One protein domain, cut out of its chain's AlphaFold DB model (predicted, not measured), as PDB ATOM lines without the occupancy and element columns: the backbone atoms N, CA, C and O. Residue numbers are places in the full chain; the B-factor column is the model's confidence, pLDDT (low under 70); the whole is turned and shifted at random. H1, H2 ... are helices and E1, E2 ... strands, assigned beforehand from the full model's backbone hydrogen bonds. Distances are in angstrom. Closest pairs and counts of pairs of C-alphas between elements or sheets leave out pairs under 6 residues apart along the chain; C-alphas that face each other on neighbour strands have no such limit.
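Overview. This is residues 140 to 206 and 226 to 243 of the 835 residues of an uncharacterized protein of Choanephora cucurbitarum (UniProt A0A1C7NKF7). A strongly twisted sheet of four strands forms a wall with H1 and H3 over one face and no named helix over the other; H2 lies off the sheet, next to H3. The 85 printed residues include three named helices and four named strands, in the order E1 H1 H2 H3 E2 E3 E4. The sheet is mixed, in the order E2 E1 E4 E3, and the class is mixed, helices and strands. The whole is compact, with a radius of gyration of the C-alphas of 12.4 A and spans of 41 by 29 by 24 A.

Arrangement. Inner strands E1, residues 140 to 145, and E4, residues 236 to 242, are antiparallel, with N 142 and O 239 within hydrogen-bond range at 2.9 A. Edge strand E2, residues 198 to 202, is parallel to E1, with N 199 and O 141 2.9 A apart. Edge strand E3, residues 228 to 233, forms a hairpin with E4, with N 230 and O 238 2.9 A apart. H3, residues 184 to 193, is over E1 at a height over the sheet of 9.9 A, along the strands. H1, residues 158 to 167, is on the same face, over E4 and E3, at a height of 10.4 A. H2, residues 172 to 178, is not on the sheet and only just touches H3, with 3 pairs of C-alphas within 8 A, the closest those of Phe 178 and Phe 190, 7.3 A apart. E1, H1, H2, H3 and E2 make a strand-helix-strand unit, two parallel neighbour strands with helices between. In H1, H2 and H3 every O i to N i+4 pair is within hydrogen-bond range.

Along the chain. E1 begins at C-alpha 140 (41.232, -42.793, -7.225) and E4 ends at C-alpha 242 (44.878, -47.924, -7.530). E1 measures 16.5 A, E2 13.5 A, E3 16.0 A, E4 19.5 A, H1 and H3 14.4 A each, and H2 10.0 A.

Size, cuts and confidence. The C-alphas of Pro 172 and Gly 206, the two farthest apart, are 41.7 A apart. Residues 207 to 225 are cut out; C-alphas 206 and 226 are 27.2 A apart. The link from E1 to H1 is long. The pLDDT is under 70 at residues 147 to 151, 197, 203 to 206, 226 to 227 and 242 to 243.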
ATOM      1  N   ALA A 140      42.289 -43.486  -7.951       72.88
ATOM      2  CA  ALA A 140      41.232 -42.793  -7.225       72.88
ATOM      3  C   ALA A 140      41.838 -42.059  -6.019       72.88
ATOM      4  O   ALA A 140      42.575 -42.651  -5.222       72.88
ATOM      5  N   LEU A 141      41.540 -40.765  -5.882       80.31
ATOM      6  CA  LEU A 141      42.176 -39.907  -4.885       80.31
ATOM      7  C   LEU A 141      41.348 -39.824  -3.592       80.31
ATOM      8  O   LEU A 141      40.137 -39.591  -3.630       80.31
ATOM      9  N   VAL A 142      41.992 -39.952  -2.430       81.00
ATOM     10  CA  VAL A 142      41.342 -39.746  -1.124       81.00
ATOM     11  C   VAL A 142      42.120 -38.715  -0.308       81.00
ATOM     12  O   VAL A 142      43.279 -38.925   0.040       81.00
ATOM     13  N   LEU A 143      41.482 -37.591   0.019       83.25
ATOM     14  CA  LEU A 143      42.030 -36.539   0.877       83.25
ATOM     15  C   LEU A 143      41.620 -36.801   2.331       83.25
ATOM     16  O   LEU A 143      40.440 -36.727   2.678       83.25
ATOM     17  N   HIS A 144      42.591 -37.094   3.194       78.88
ATOM     18  CA  HIS A 144      42.362 -37.422   4.598       78.88
ATOM     19  C   HIS A 144      42.695 -36.252   5.518       78.88
ATOM     20  O   HIS A 144      43.863 -35.936   5.748       78.88
ATOM     21  N   PHE A 145      41.665 -35.662   6.120       81.00
ATOM     22  CA  PHE A 145      41.797 -34.603   7.115       81.00
ATOM     23  C   PHE A 145      41.756 -35.194   8.529       81.00
ATOM     24  O   PHE A 145      40.759 -35.790   8.936       81.00
ATOM     25  N   LYS A 146      42.824 -34.999   9.312       76.62
ATOM     26  CA  LYS A 146      42.900 -35.427  10.723       76.62
ATOM     27  C   LYS A 146      42.028 -34.547  11.640       76.62
ATOM     28  O   LYS A 146      41.611 -34.995  12.703       76.62
ATOM     29  N   GLN A 147      41.756 -33.298  11.240       68.19
ATOM     30  CA  GLN A 147      40.810 -32.345  11.844       68.19
ATOM     31  C   GLN A 147      40.272 -31.402  10.751       68.19
ATOM     32  O   GLN A 147      41.035 -30.956   9.892       68.19
ATOM     33  N   LEU A 148      38.985 -31.033  10.792       62.16
ATOM     34  CA  LEU A 148      38.407 -30.094   9.821       62.16
ATOM     35  C   LEU A 148      38.909 -28.658  10.079       62.16
ATOM     36  O   LEU A 148      38.491 -28.009  11.039       62.16
ATOM     37  N   LYS A 149      39.830 -28.173   9.236       64.81
ATOM     38  CA  LYS A 149      40.442 -26.834   9.306       64.81
ATOM     39  C   LYS A 149      40.774 -26.348   7.893       64.81
ATOM     40  O   LYS A 149      41.644 -26.932   7.256       64.81
ATOM     41  N   GLY A 150      40.105 -25.294   7.430       64.56
ATOM     42  CA  GLY A 150      40.409 -24.657   6.142       64.56
ATOM     43  C   GLY A 150      41.636 -23.739   6.188       64.56
ATOM     44  O   GLY A 150      42.176 -23.454   7.261       64.56
ATOM     45  N   ASN A 151      42.045 -23.243   5.019       67.25
ATOM     46  CA  ASN A 151      43.192 -22.354   4.785       67.25
ATOM     47  C   ASN A 151      44.521 -22.829   5.411       67.25
ATOM     48  O   ASN A 151      45.378 -22.020   5.783       67.25
ATOM     49  N   GLN A 152      44.722 -24.143   5.548       76.00
ATOM     50  CA  GLN A 152      45.992 -24.670   6.032       76.00
ATOM     51  C   GLN A 152      47.009 -24.699   4.905       76.00
ATOM     52  O   GLN A 152      46.806 -25.367   3.894       76.00
ATOM     53  N   LYS A 153      48.131 -24.008   5.104       76.94
ATOM     54  CA  LYS A 153      49.221 -24.025   4.132       76.94
ATOM     55  C   LYS A 153      49.937 -25.370   4.118       76.94
ATOM     56  O   LYS A 153      50.057 -26.036   5.148       76.94
ATOM     57  N   PHE A 154      50.450 -25.728   2.951       79.19
ATOM     58  CA  PHE A 154      51.400 -26.817   2.771       79.19
ATOM     59  C   PHE A 154      52.514 -26.387   1.816       79.19
ATOM     60  O   PHE A 154      52.374 -25.419   1.065       79.19
ATOM     61  N   VAL A 155      53.629 -27.109   1.865       75.94
ATOM     62  CA  VAL A 155      54.730 -27.013   0.906       75.94
ATOM     63  C   VAL A 155      55.177 -28.444   0.649       75.94
ATOM     64  O   VAL A 155      55.648 -29.103   1.572       75.94
ATOM     65  N   LEU A 156      54.982 -28.926  -0.577       76.75
ATOM     66  CA  LEU A 156      55.568 -30.188  -1.022       76.75
ATOM     67  C   LEU A 156      57.042 -29.969  -1.373       76.75
ATOM     68  O   LEU A 156      57.434 -28.862  -1.755       76.75
ATOM     69  N   ASP A 157      57.836 -31.028  -1.260       81.25
ATOM     70  CA  ASP A 157      59.184 -31.052  -1.820       81.25
ATOM     71  C   ASP A 157      59.102 -31.232  -3.346       81.25
ATOM     72  O   ASP A 157      58.059 -31.622  -3.878       81.25
ATOM     73  N   HIS A 158      60.187 -30.955  -4.069       76.31
ATOM     74  CA  HIS A 158      60.188 -31.059  -5.530       76.31
ATOM     75  C   HIS A 158      59.857 -32.488  -5.987       76.31
ATOM     76  O   HIS A 158      59.016 -32.665  -6.872       76.31
ATOM     77  N   ASP A 159      60.457 -33.482  -5.334       79.00
ATOM     78  CA  ASP A 159      60.304 -34.902  -5.649       79.00
ATOM     79  C   ASP A 159      58.875 -35.401  -5.359       79.00
ATOM     80  O   ASP A 159      58.297 -36.142  -6.155       79.00
ATOM     81  N   THR A 160      58.253 -34.957  -4.255       80.25
ATOM     82  CA  THR A 160      56.881 -35.367  -3.900       80.25
ATOM     83  C   THR A 160      55.815 -34.627  -4.706       80.25
ATOM     84  O   THR A 160      54.758 -35.193  -4.988       80.25
ATOM     85  N   ALA A 161      56.092 -33.398  -5.150       79.38
ATOM     86  CA  ALA A 161      55.263 -32.702  -6.128       79.38
ATOM     87  C   ALA A 161      55.341 -33.355  -7.523       79.38
ATOM     88  O   ALA A 161      54.312 -33.467  -8.191       79.38
ATOM     89  N   GLU A 162      56.521 -33.811  -7.960       80.38
ATOM     90  CA  GLU A 162      56.696 -34.527  -9.234       80.38
ATOM     91  C   GLU A 162      55.969 -35.886  -9.214       80.38
ATOM     92  O   GLU A 162      55.174 -36.143 -10.118       80.38
ATOM     93  N   ASP A 163      56.136 -36.699  -8.160       81.31
ATOM     94  CA  ASP A 163      55.431 -37.982  -7.964       81.31
ATOM     95  C   ASP A 163      53.898 -37.807  -7.951       81.31
ATOM     96  O   ASP A 163      53.183 -38.520  -8.662       81.31
ATOM     97  N   PHE A 164      53.380 -36.791  -7.244       82.56
ATOM     98  CA  PHE A 164      51.953 -36.438  -7.268       82.56
ATOM     99  C   PHE A 164      51.466 -36.092  -8.688       82.56
ATOM    100  O   PHE A 164      50.425 -36.583  -9.135       82.56
ATOM    101  N   CYS A 165      52.229 -35.277  -9.425       82.38
ATOM    102  CA  CYS A 165      51.888 -34.879 -10.792       82.38
ATOM    103  C   CYS A 165      52.007 -36.026 -11.809       82.38
ATOM    104  O   CYS A 165      51.272 -36.039 -12.799       82.38
ATOM    105  N   GLN A 166      52.938 -36.963 -11.603       81.75
ATOM    106  CA  GLN A 166      53.142 -38.125 -12.468       81.75
ATOM    107  C   GLN A 166      51.998 -39.131 -12.299       81.75
ATOM    108  O   GLN A 166      51.397 -39.533 -13.291       81.75
ATOM    109  N   ARG A 167      51.619 -39.466 -11.058       77.56
ATOM    110  CA  ARG A 167      50.524 -40.417 -10.775       77.56
ATOM    111  C   ARG A 167      49.164 -39.953 -11.283       77.56
ATOM    112  O   ARG A 167      48.378 -40.773 -11.739       77.56
ATOM    113  N   LEU A 168      48.889 -38.649 -11.247       78.19
ATOM    114  CA  LEU A 168      47.648 -38.085 -11.792       78.19
ATOM    115  C   LEU A 168      47.721 -37.756 -13.292       78.19
ATOM    116  O   LEU A 168      46.769 -37.195 -13.834       78.19
ATOM    117  N   SER A 169      48.817 -38.104 -13.980       77.62
ATOM    118  CA  SER A 169      49.006 -37.837 -15.415       77.62
ATOM    119  C   SER A 169      48.749 -36.365 -15.782       77.62
ATOM    120  O   SER A 169      47.995 -36.064 -16.711       77.62
ATOM    121  N   PHE A 170      49.311 -35.426 -15.010       81.25
ATOM    122  CA  PHE A 170      49.101 -33.992 -15.231       81.25
ATOM    123  C   PHE A 170      49.779 -33.507 -16.514       81.25
ATOM    124  O   PHE A 170      50.993 -33.644 -16.701       81.25
ATOM    125  N   THR A 171      49.000 -32.835 -17.361       83.19
ATOM    126  CA  THR A 171      49.505 -32.092 -18.516       83.19
ATOM    127  C   THR A 171      50.463 -30.972 -18.080       83.19
ATOM    128  O   THR A 171      50.388 -30.480 -16.947       83.19
ATOM    129  N   PRO A 172      51.333 -30.467 -18.979       79.25
ATOM    130  CA  PRO A 172      52.243 -29.365 -18.655       79.25
ATOM    131  C   PRO A 172      51.543 -28.097 -18.133       79.25
ATOM    132  O   PRO A 172      52.131 -27.349 -17.357       79.25
ATOM    133  N   GLN A 173      50.284 -27.855 -18.521       81.12
ATOM    134  CA  GLN A 173      49.499 -26.718 -18.025       81.12
ATOM    135  C   GLN A 173      48.963 -26.952 -16.605       81.12
ATOM    136  O   GLN A 173      48.927 -26.015 -15.807       81.12
ATOM    137  N   GLU A 174      48.574 -28.186 -16.270       82.50
ATOM    138  CA  GLU A 174      48.131 -28.564 -14.922       82.50
ATOM    139  C   GLU A 174      49.303 -28.558 -13.933       82.50
ATOM    140  O   GLU A 174      49.156 -27.994 -12.851       82.50
ATOM    141  N   LYS A 175      50.493 -29.054 -14.318       81.44
ATOM    142  CA  LYS A 175      51.712 -28.963 -13.484       81.44
ATOM    143  C   LYS A 175      52.047 -27.507 -13.099       81.44
ATOM    144  O   LYS A 175      52.376 -27.224 -11.949       81.44
ATOM    145  N   ILE A 176      51.912 -26.558 -14.034       81.31
ATOM    146  CA  ILE A 176      52.140 -25.123 -13.767       81.31
ATOM    147  C   ILE A 176      51.079 -24.546 -12.814       81.31
ATOM    148  O   ILE A 176      51.414 -23.737 -11.950       81.31
ATOM    149  N   GLN A 177      49.815 -24.959 -12.943       81.12
ATOM    150  CA  GLN A 177      48.739 -24.530 -12.041       81.12
ATOM    151  C   GLN A 177      48.892 -25.124 -10.632       81.12
ATOM    152  O   GLN A 177      48.711 -24.398  -9.654       81.12
ATOM    153  N   PHE A 178      49.299 -26.391 -10.521       83.19
ATOM    154  CA  PHE A 178      49.559 -27.068  -9.250       83.19
ATOM    155  C   PHE A 178      50.648 -26.363  -8.430       83.19
ATOM    156  O   PHE A 178      50.446 -26.100  -7.249       83.19
ATOM    157  N   ASN A 179      51.734 -25.909  -9.069       80.75
ATOM    158  CA  ASN A 179      52.777 -25.089  -8.427       80.75
ATOM    159  C   ASN A 179      52.273 -23.725  -7.888       80.75
ATOM    160  O   ASN A 179      52.976 -23.044  -7.134       80.75
ATOM    161  N   GLY A 180      51.067 -23.298  -8.277       77.12
ATOM    162  CA  GLY A 180      50.375 -22.136  -7.715       77.12
ATOM    163  C   GLY A 180      49.593 -22.430  -6.428       77.12
ATOM    164  O   GLY A 180      49.342 -21.499  -5.660       77.12
ATOM    165  N   VAL A 181      49.235 -23.693  -6.175       81.12
ATOM    166  CA  VAL A 181      48.466 -24.142  -5.004       81.12
ATOM    167  C   VAL A 181      49.352 -24.152  -3.759       81.12
ATOM    168  O   VAL A 181      50.482 -24.633  -3.795       81.12
ATOM    169  N   LYS A 182      48.855 -23.589  -2.649       78.25
ATOM    170  CA  LYS A 182      49.624 -23.441  -1.394       78.25
ATOM    171  C   LYS A 182      48.823 -23.730  -0.128       78.25
ATOM    172  O   LYS A 182      49.360 -23.565   0.967       78.25
ATOM    173  N   ASP A 183      47.561 -24.124  -0.261       80.75
ATOM    174  CA  ASP A 183      46.645 -24.404   0.840       80.75
ATOM    175  C   ASP A 183      45.631 -25.510   0.501       80.75
ATOM    176  O   ASP A 183      45.374 -25.832  -0.661       80.75
ATOM    177  N   THR A 184      45.077 -26.119   1.551       77.50
ATOM    178  CA  THR A 184      44.081 -27.208   1.503       77.50
ATOM    179  C   THR A 184      42.871 -26.899   0.623       77.50
ATOM    180  O   THR A 184      42.327 -27.774  -0.057       77.50
ATOM    181  N   ASP A 185      42.452 -25.641   0.637       77.50
ATOM    182  CA  ASP A 185      41.203 -25.189   0.041       77.50
ATOM    183  C   ASP A 185      41.433 -24.948  -1.462       77.50
ATOM    184  O   ASP A 185      40.661 -25.434  -2.292       77.50
ATOM    185  N   GLY A 186      42.567 -24.331  -1.826       80.06
ATOM    186  CA  GLY A 186      43.039 -24.213  -3.204       80.06
ATOM    187  C   GLY A 186      43.398 -25.553  -3.852       80.06
ATOM    188  O   GLY A 186      43.226 -25.694  -5.059       80.06
ATOM    189  N   LEU A 187      43.837 -26.560  -3.085       81.81
ATOM    190  CA  LEU A 187      44.043 -27.925  -3.598       81.81
ATOM    191  C   LEU A 187      42.720 -28.572  -4.011       81.81
ATOM    192  O   LEU A 187      42.631 -29.166  -5.084       81.81
ATOM    193  N   THR A 188      41.689 -28.421  -3.182       77.94
ATOM    194  CA  THR A 188      40.353 -28.977  -3.442       77.94
ATOM    195  C   THR A 188      39.700 -28.289  -4.650       77.94
ATOM    196  O   THR A 188      39.170 -28.952  -5.541       77.94
ATOM    197  N   ASP A 189      39.808 -26.960  -4.734       79.56
ATOM    198  CA  ASP A 189      39.362 -26.147  -5.877       79.56
ATOM    199  C   ASP A 189      40.153 -26.451  -7.169       79.56
ATOM    200  O   ASP A 189      39.568 -26.542  -8.249       79.56
ATOM    201  N   PHE A 190      41.467 -26.686  -7.078       82.88
ATOM    202  CA  PHE A 190      42.289 -27.122  -8.211       82.88
ATOM    203  C   PHE A 190      41.854 -28.495  -8.738       82.88
ATOM    204  O   PHE A 190      41.542 -28.603  -9.924       82.88
ATOM    205  N   LEU A 191      41.758 -29.513  -7.872       82.00
ATOM    206  CA  LEU A 191      41.326 -30.869  -8.242       82.00
ATOM    207  C   LEU A 191      39.934 -30.876  -8.898       82.00
ATOM    208  O   LEU A 191      39.721 -31.566  -9.897       82.00
ATOM    209  N   TYR A 192      39.016 -30.046  -8.395       75.75
ATOM    210  CA  TYR A 192      37.689 -29.856  -8.982       75.75
ATOM    211  C   TYR A 192      37.752 -29.217 -10.382       75.75
ATOM    212  O   TYR A 192      37.082 -29.676 -11.309       75.75
ATOM    213  N   LYS A 193      38.598 -28.195 -10.581       78.44
ATOM    214  CA  LYS A 193      38.797 -27.536 -11.889       78.44
ATOM    215  C   LYS A 193      39.378 -28.465 -12.951       78.44
ATOM    216  O   LYS A 193      38.966 -28.370 -14.106       78.44
ATOM    217  N   ILE A 194      40.290 -29.358 -12.568       75.88
ATOM    218  CA  ILE A 194      40.871 -30.366 -13.471       75.88
ATOM    219  C   ILE A 194      40.019 -31.645 -13.590       75.88
ATOM    220  O   ILE A 194      40.445 -32.601 -14.231       75.88
ATOM    221  N   LYS A 195      38.811 -31.659 -13.002       73.06
ATOM    222  CA  LYS A 195      37.840 -32.768 -13.051       73.06
ATOM    223  C   LYS A 195      38.437 -34.138 -12.696       73.06
ATOM    224  O   LYS A 195      38.153 -35.125 -13.371       73.06
ATOM    225  N   ARG A 196      39.277 -34.208 -11.661       75.06
ATOM    226  CA  ARG A 196      39.759 -35.498 -11.141       75.06
ATOM    227  C   ARG A 196      38.828 -35.982 -10.040       75.06
ATOM    228  O   ARG A 196      38.468 -35.200  -9.163       75.06
ATOM    229  N   ASP A 197      38.471 -37.259 -10.078       68.88
ATOM    230  CA  ASP A 197      37.634 -37.867  -9.051       68.88
ATOM    231  C   ASP A 197      38.412 -37.981  -7.737       68.88
ATOM    232  O   ASP A 197      39.438 -38.665  -7.641       68.88
ATOM    233  N   PHE A 198      37.919 -37.287  -6.713       79.75
ATOM    234  CA  PHE A 198      38.466 -37.336  -5.367       79.75
ATOM    235  C   PHE A 198      37.359 -37.493  -4.327       79.75
ATOM    236  O   PHE A 198      36.234 -37.023  -4.492       79.75
ATOM    237  N   SER A 199      37.710 -38.116  -3.209       75.00
ATOM    238  CA  SER A 199      36.866 -38.233  -2.022       75.00
ATOM    239  C   SER A 199      37.542 -37.574  -0.819       75.00
ATOM    240  O   SER A 199      38.765 -37.442  -0.774       75.00
ATOM    241  N   ILE A 200      36.751 -37.126   0.157       78.19
ATOM    242  CA  ILE A 200      37.245 -36.485   1.383       78.19
ATOM    243  C   ILE A 200      36.857 -37.356   2.579       78.19
ATOM    244  O   ILE A 200      35.679 -37.647   2.779       78.19
ATOM    245  N   LYS A 201      37.838 -37.736   3.406       73.25
ATOM    246  CA  LYS A 201      37.625 -38.468   4.662       73.25
ATOM    247  C   LYS A 201      38.097 -37.628   5.846       73.25
ATOM    248  O   LYS A 201      39.214 -37.118   5.848       73.25
ATOM    249  N   ILE A 202      37.249 -37.497   6.865       75.62
ATOM    250  CA  ILE A 202      37.523 -36.692   8.063       75.62
ATOM    251  C   ILE A 202      37.617 -37.629   9.265       75.62
ATOM    252  O   ILE A 202      36.623 -38.227   9.678       75.62
ATOM    253  N   HIS A 203      38.813 -37.760   9.831       69.25
ATOM    254  CA  HIS A 203      39.033 -38.557  11.037       69.25
ATOM    255  C   HIS A 203      38.544 -37.787  12.273       69.25
ATOM    256  O   HIS A 203      38.725 -36.572  12.373       69.25
ATOM    257  N   HIS A 204      37.908 -38.480  13.220       45.16
ATOM    258  CA  HIS A 204      37.460 -37.876  14.478       45.16
ATOM    259  C   HIS A 204      38.533 -37.987  15.569       45.16
ATOM    260  O   HIS A 204      39.363 -38.891  15.577       45.16
ATOM    261  N   LYS A 205      38.522 -37.045  16.517       45.22
ATOM    262  CA  LYS A 205      39.593 -36.829  17.508       45.22
ATOM    263  C   LYS A 205      39.578 -37.833  18.687       45.22
ATOM    264  O   LYS A 205      39.802 -37.428  19.825       45.22
ATOM    265  N   GLY A 206      39.248 -39.100  18.431       37.88
ATOM    266  CA  GLY A 206      39.098 -40.147  19.453       37.88
ATOM    267  C   GLY A 206      40.369 -40.953  19.737       37.88
ATOM    268  O   GLY A 206      40.671 -41.232  20.893       37.88
ATOM    269  N   ASP A 226      49.701 -51.922  -1.748       52.53
ATOM    270  CA  ASP A 226      49.650 -51.228  -3.040       52.53
ATOM    271  C   ASP A 226      49.166 -49.762  -2.941       52.53
ATOM    272  O   ASP A 226      49.208 -49.023  -3.928       52.53
ATOM    273  N   ASN A 227      48.708 -49.316  -1.761       63.69
ATOM    274  CA  ASN A 227      48.172 -47.965  -1.558       63.69
ATOM    275  C   ASN A 227      49.303 -46.976  -1.240       63.69
ATOM    276  O   ASN A 227      49.887 -47.000  -0.152       63.69
ATOM    277  N   HIS A 228      49.581 -46.068  -2.178       77.75
ATOM    278  CA  HIS A 228      50.598 -45.025  -2.025       77.75
ATOM    279  C   HIS A 228      50.034 -43.799  -1.296       77.75
ATOM    280  O   HIS A 228      48.899 -43.394  -1.541       77.75
ATOM    281  N   THR A 229      50.812 -43.178  -0.411       80.81
ATOM    282  CA  THR A 229      50.357 -42.044   0.414       80.81
ATOM    283  C   THR A 229      51.366 -40.905   0.424       80.81
ATOM    284  O   THR A 229      52.527 -41.127   0.762       80.81
ATOM    285  N   ILE A 230      50.911 -39.682   0.139       82.19
ATOM    286  CA  ILE A 230      51.720 -38.456   0.215       82.19
ATOM    287  C   ILE A 230      51.167 -37.570   1.337       82.19
ATOM    288  O   ILE A 230      50.008 -37.151   1.289       82.19
ATOM    289  N   GLU A 231      51.972 -37.274   2.360       80.75
ATOM    290  CA  GLU A 231      51.603 -36.301   3.396       80.75
ATOM    291  C   GLU A 231      51.841 -34.867   2.893       80.75
ATOM    292  O   GLU A 231      52.907 -34.553   2.367       80.75
ATOM    293  N   PHE A 232      50.842 -33.993   3.045       78.50
ATOM    294  CA  PHE A 232      50.911 -32.586   2.627       78.50
ATOM    295  C   PHE A 232      51.233 -31.671   3.819       78.50
ATOM    296  O   PHE A 232      52.007 -30.724   3.693       78.50
ATOM    297  N   ASN A 233      50.643 -31.940   4.988       79.19
ATOM    298  CA  ASN A 233      51.018 -31.340   6.271       79.19
ATOM    299  C   ASN A 233      50.550 -32.237   7.435       79.19
ATOM    300  O   ASN A 233      49.907 -33.262   7.210       79.19
ATOM    301  N   ASP A 234      50.804 -31.826   8.684       76.62
ATOM    302  CA  ASP A 234      50.398 -32.551   9.903       76.62
ATOM    303  C   ASP A 234      48.942 -33.049   9.891       76.62
ATOM    304  O   ASP A 234      48.628 -34.048  10.537       76.62
ATOM    305  N   ASN A 235      48.049 -32.340   9.193       74.00
ATOM    306  CA  ASN A 235      46.603 -32.510   9.224       74.00
ATOM    307  C   ASN A 235      46.000 -33.083   7.928       74.00
ATOM    308  O   ASN A 235      44.906 -33.635   8.005       74.00
ATOM    309  N   LEU A 236      46.678 -32.966   6.782       79.06
ATOM    310  CA  LEU A 236      46.240 -33.488   5.484       79.06
ATOM    311  C   LEU A 236      47.280 -34.450   4.903       79.06
ATOM    312  O   LEU A 236      48.428 -34.073   4.667       79.06
ATOM    313  N   TYR A 237      46.831 -35.655   4.564       84.31
ATOM    314  CA  TYR A 237      47.540 -36.565   3.667       84.31
ATOM    315  C   TYR A 237      46.614 -37.052   2.554       84.31
ATOM    316  O   TYR A 237      45.388 -37.007   2.684       84.31
ATOM    317  N   VAL A 238      47.202 -37.495   1.449       82.00
ATOM    318  CA  VAL A 238      46.490 -37.976   0.266       82.00
ATOM    319  C   VAL A 238      46.827 -39.444   0.041       82.00
ATOM    320  O   VAL A 238      47.998 -39.792  -0.102       82.00
ATOM    321  N   GLU A 239      45.807 -40.297   0.022       83.88
ATOM    322  CA  GLU A 239      45.906 -41.713  -0.335       83.88
ATOM    323  C   GLU A 239      45.556 -41.877  -1.823       83.88
ATOM    324  O   GLU A 239      44.476 -41.487  -2.274       83.88
ATOM    325  N   PHE A 240      46.487 -42.448  -2.583       79.00
ATOM    326  CA  PHE A 240      46.298 -42.905  -3.952       79.00
ATOM    327  C   PHE A 240      45.861 -44.361  -3.904       79.00
ATOM    328  O   PHE A 240      46.678 -45.254  -3.663       79.00
ATOM    329  N   LYS A 241      44.578 -44.610  -4.155       72.25
ATOM    330  CA  LYS A 241      44.096 -45.975  -4.358       72.25
ATOM    331  C   LYS A 241      44.290 -46.321  -5.821       72.25
ATOM    332  O   LYS A 241      43.812 -45.548  -6.655       72.25
ATOM    333  N   PRO A 242      44.971 -47.428  -6.168       62.56
ATOM    334  CA  PRO A 242      44.878 -47.924  -7.530       62.56
ATOM    335  C   PRO A 242      43.393 -48.114  -7.837       62.56
ATOM    336  O   PRO A 242      42.654 -48.681  -7.025       62.56
ATOM    337  N   LYS A 243      42.939 -47.613  -8.987       55.62
ATOM    338  CA  LYS A 243      41.609 -47.919  -9.504       55.62
ATOM    339  C   LYS A 243      41.651 -49.363 -10.001       55.62
ATOM    340  O   LYS A 243      41.770 -49.624 -11.190       55.62
TER     341      LYS A 243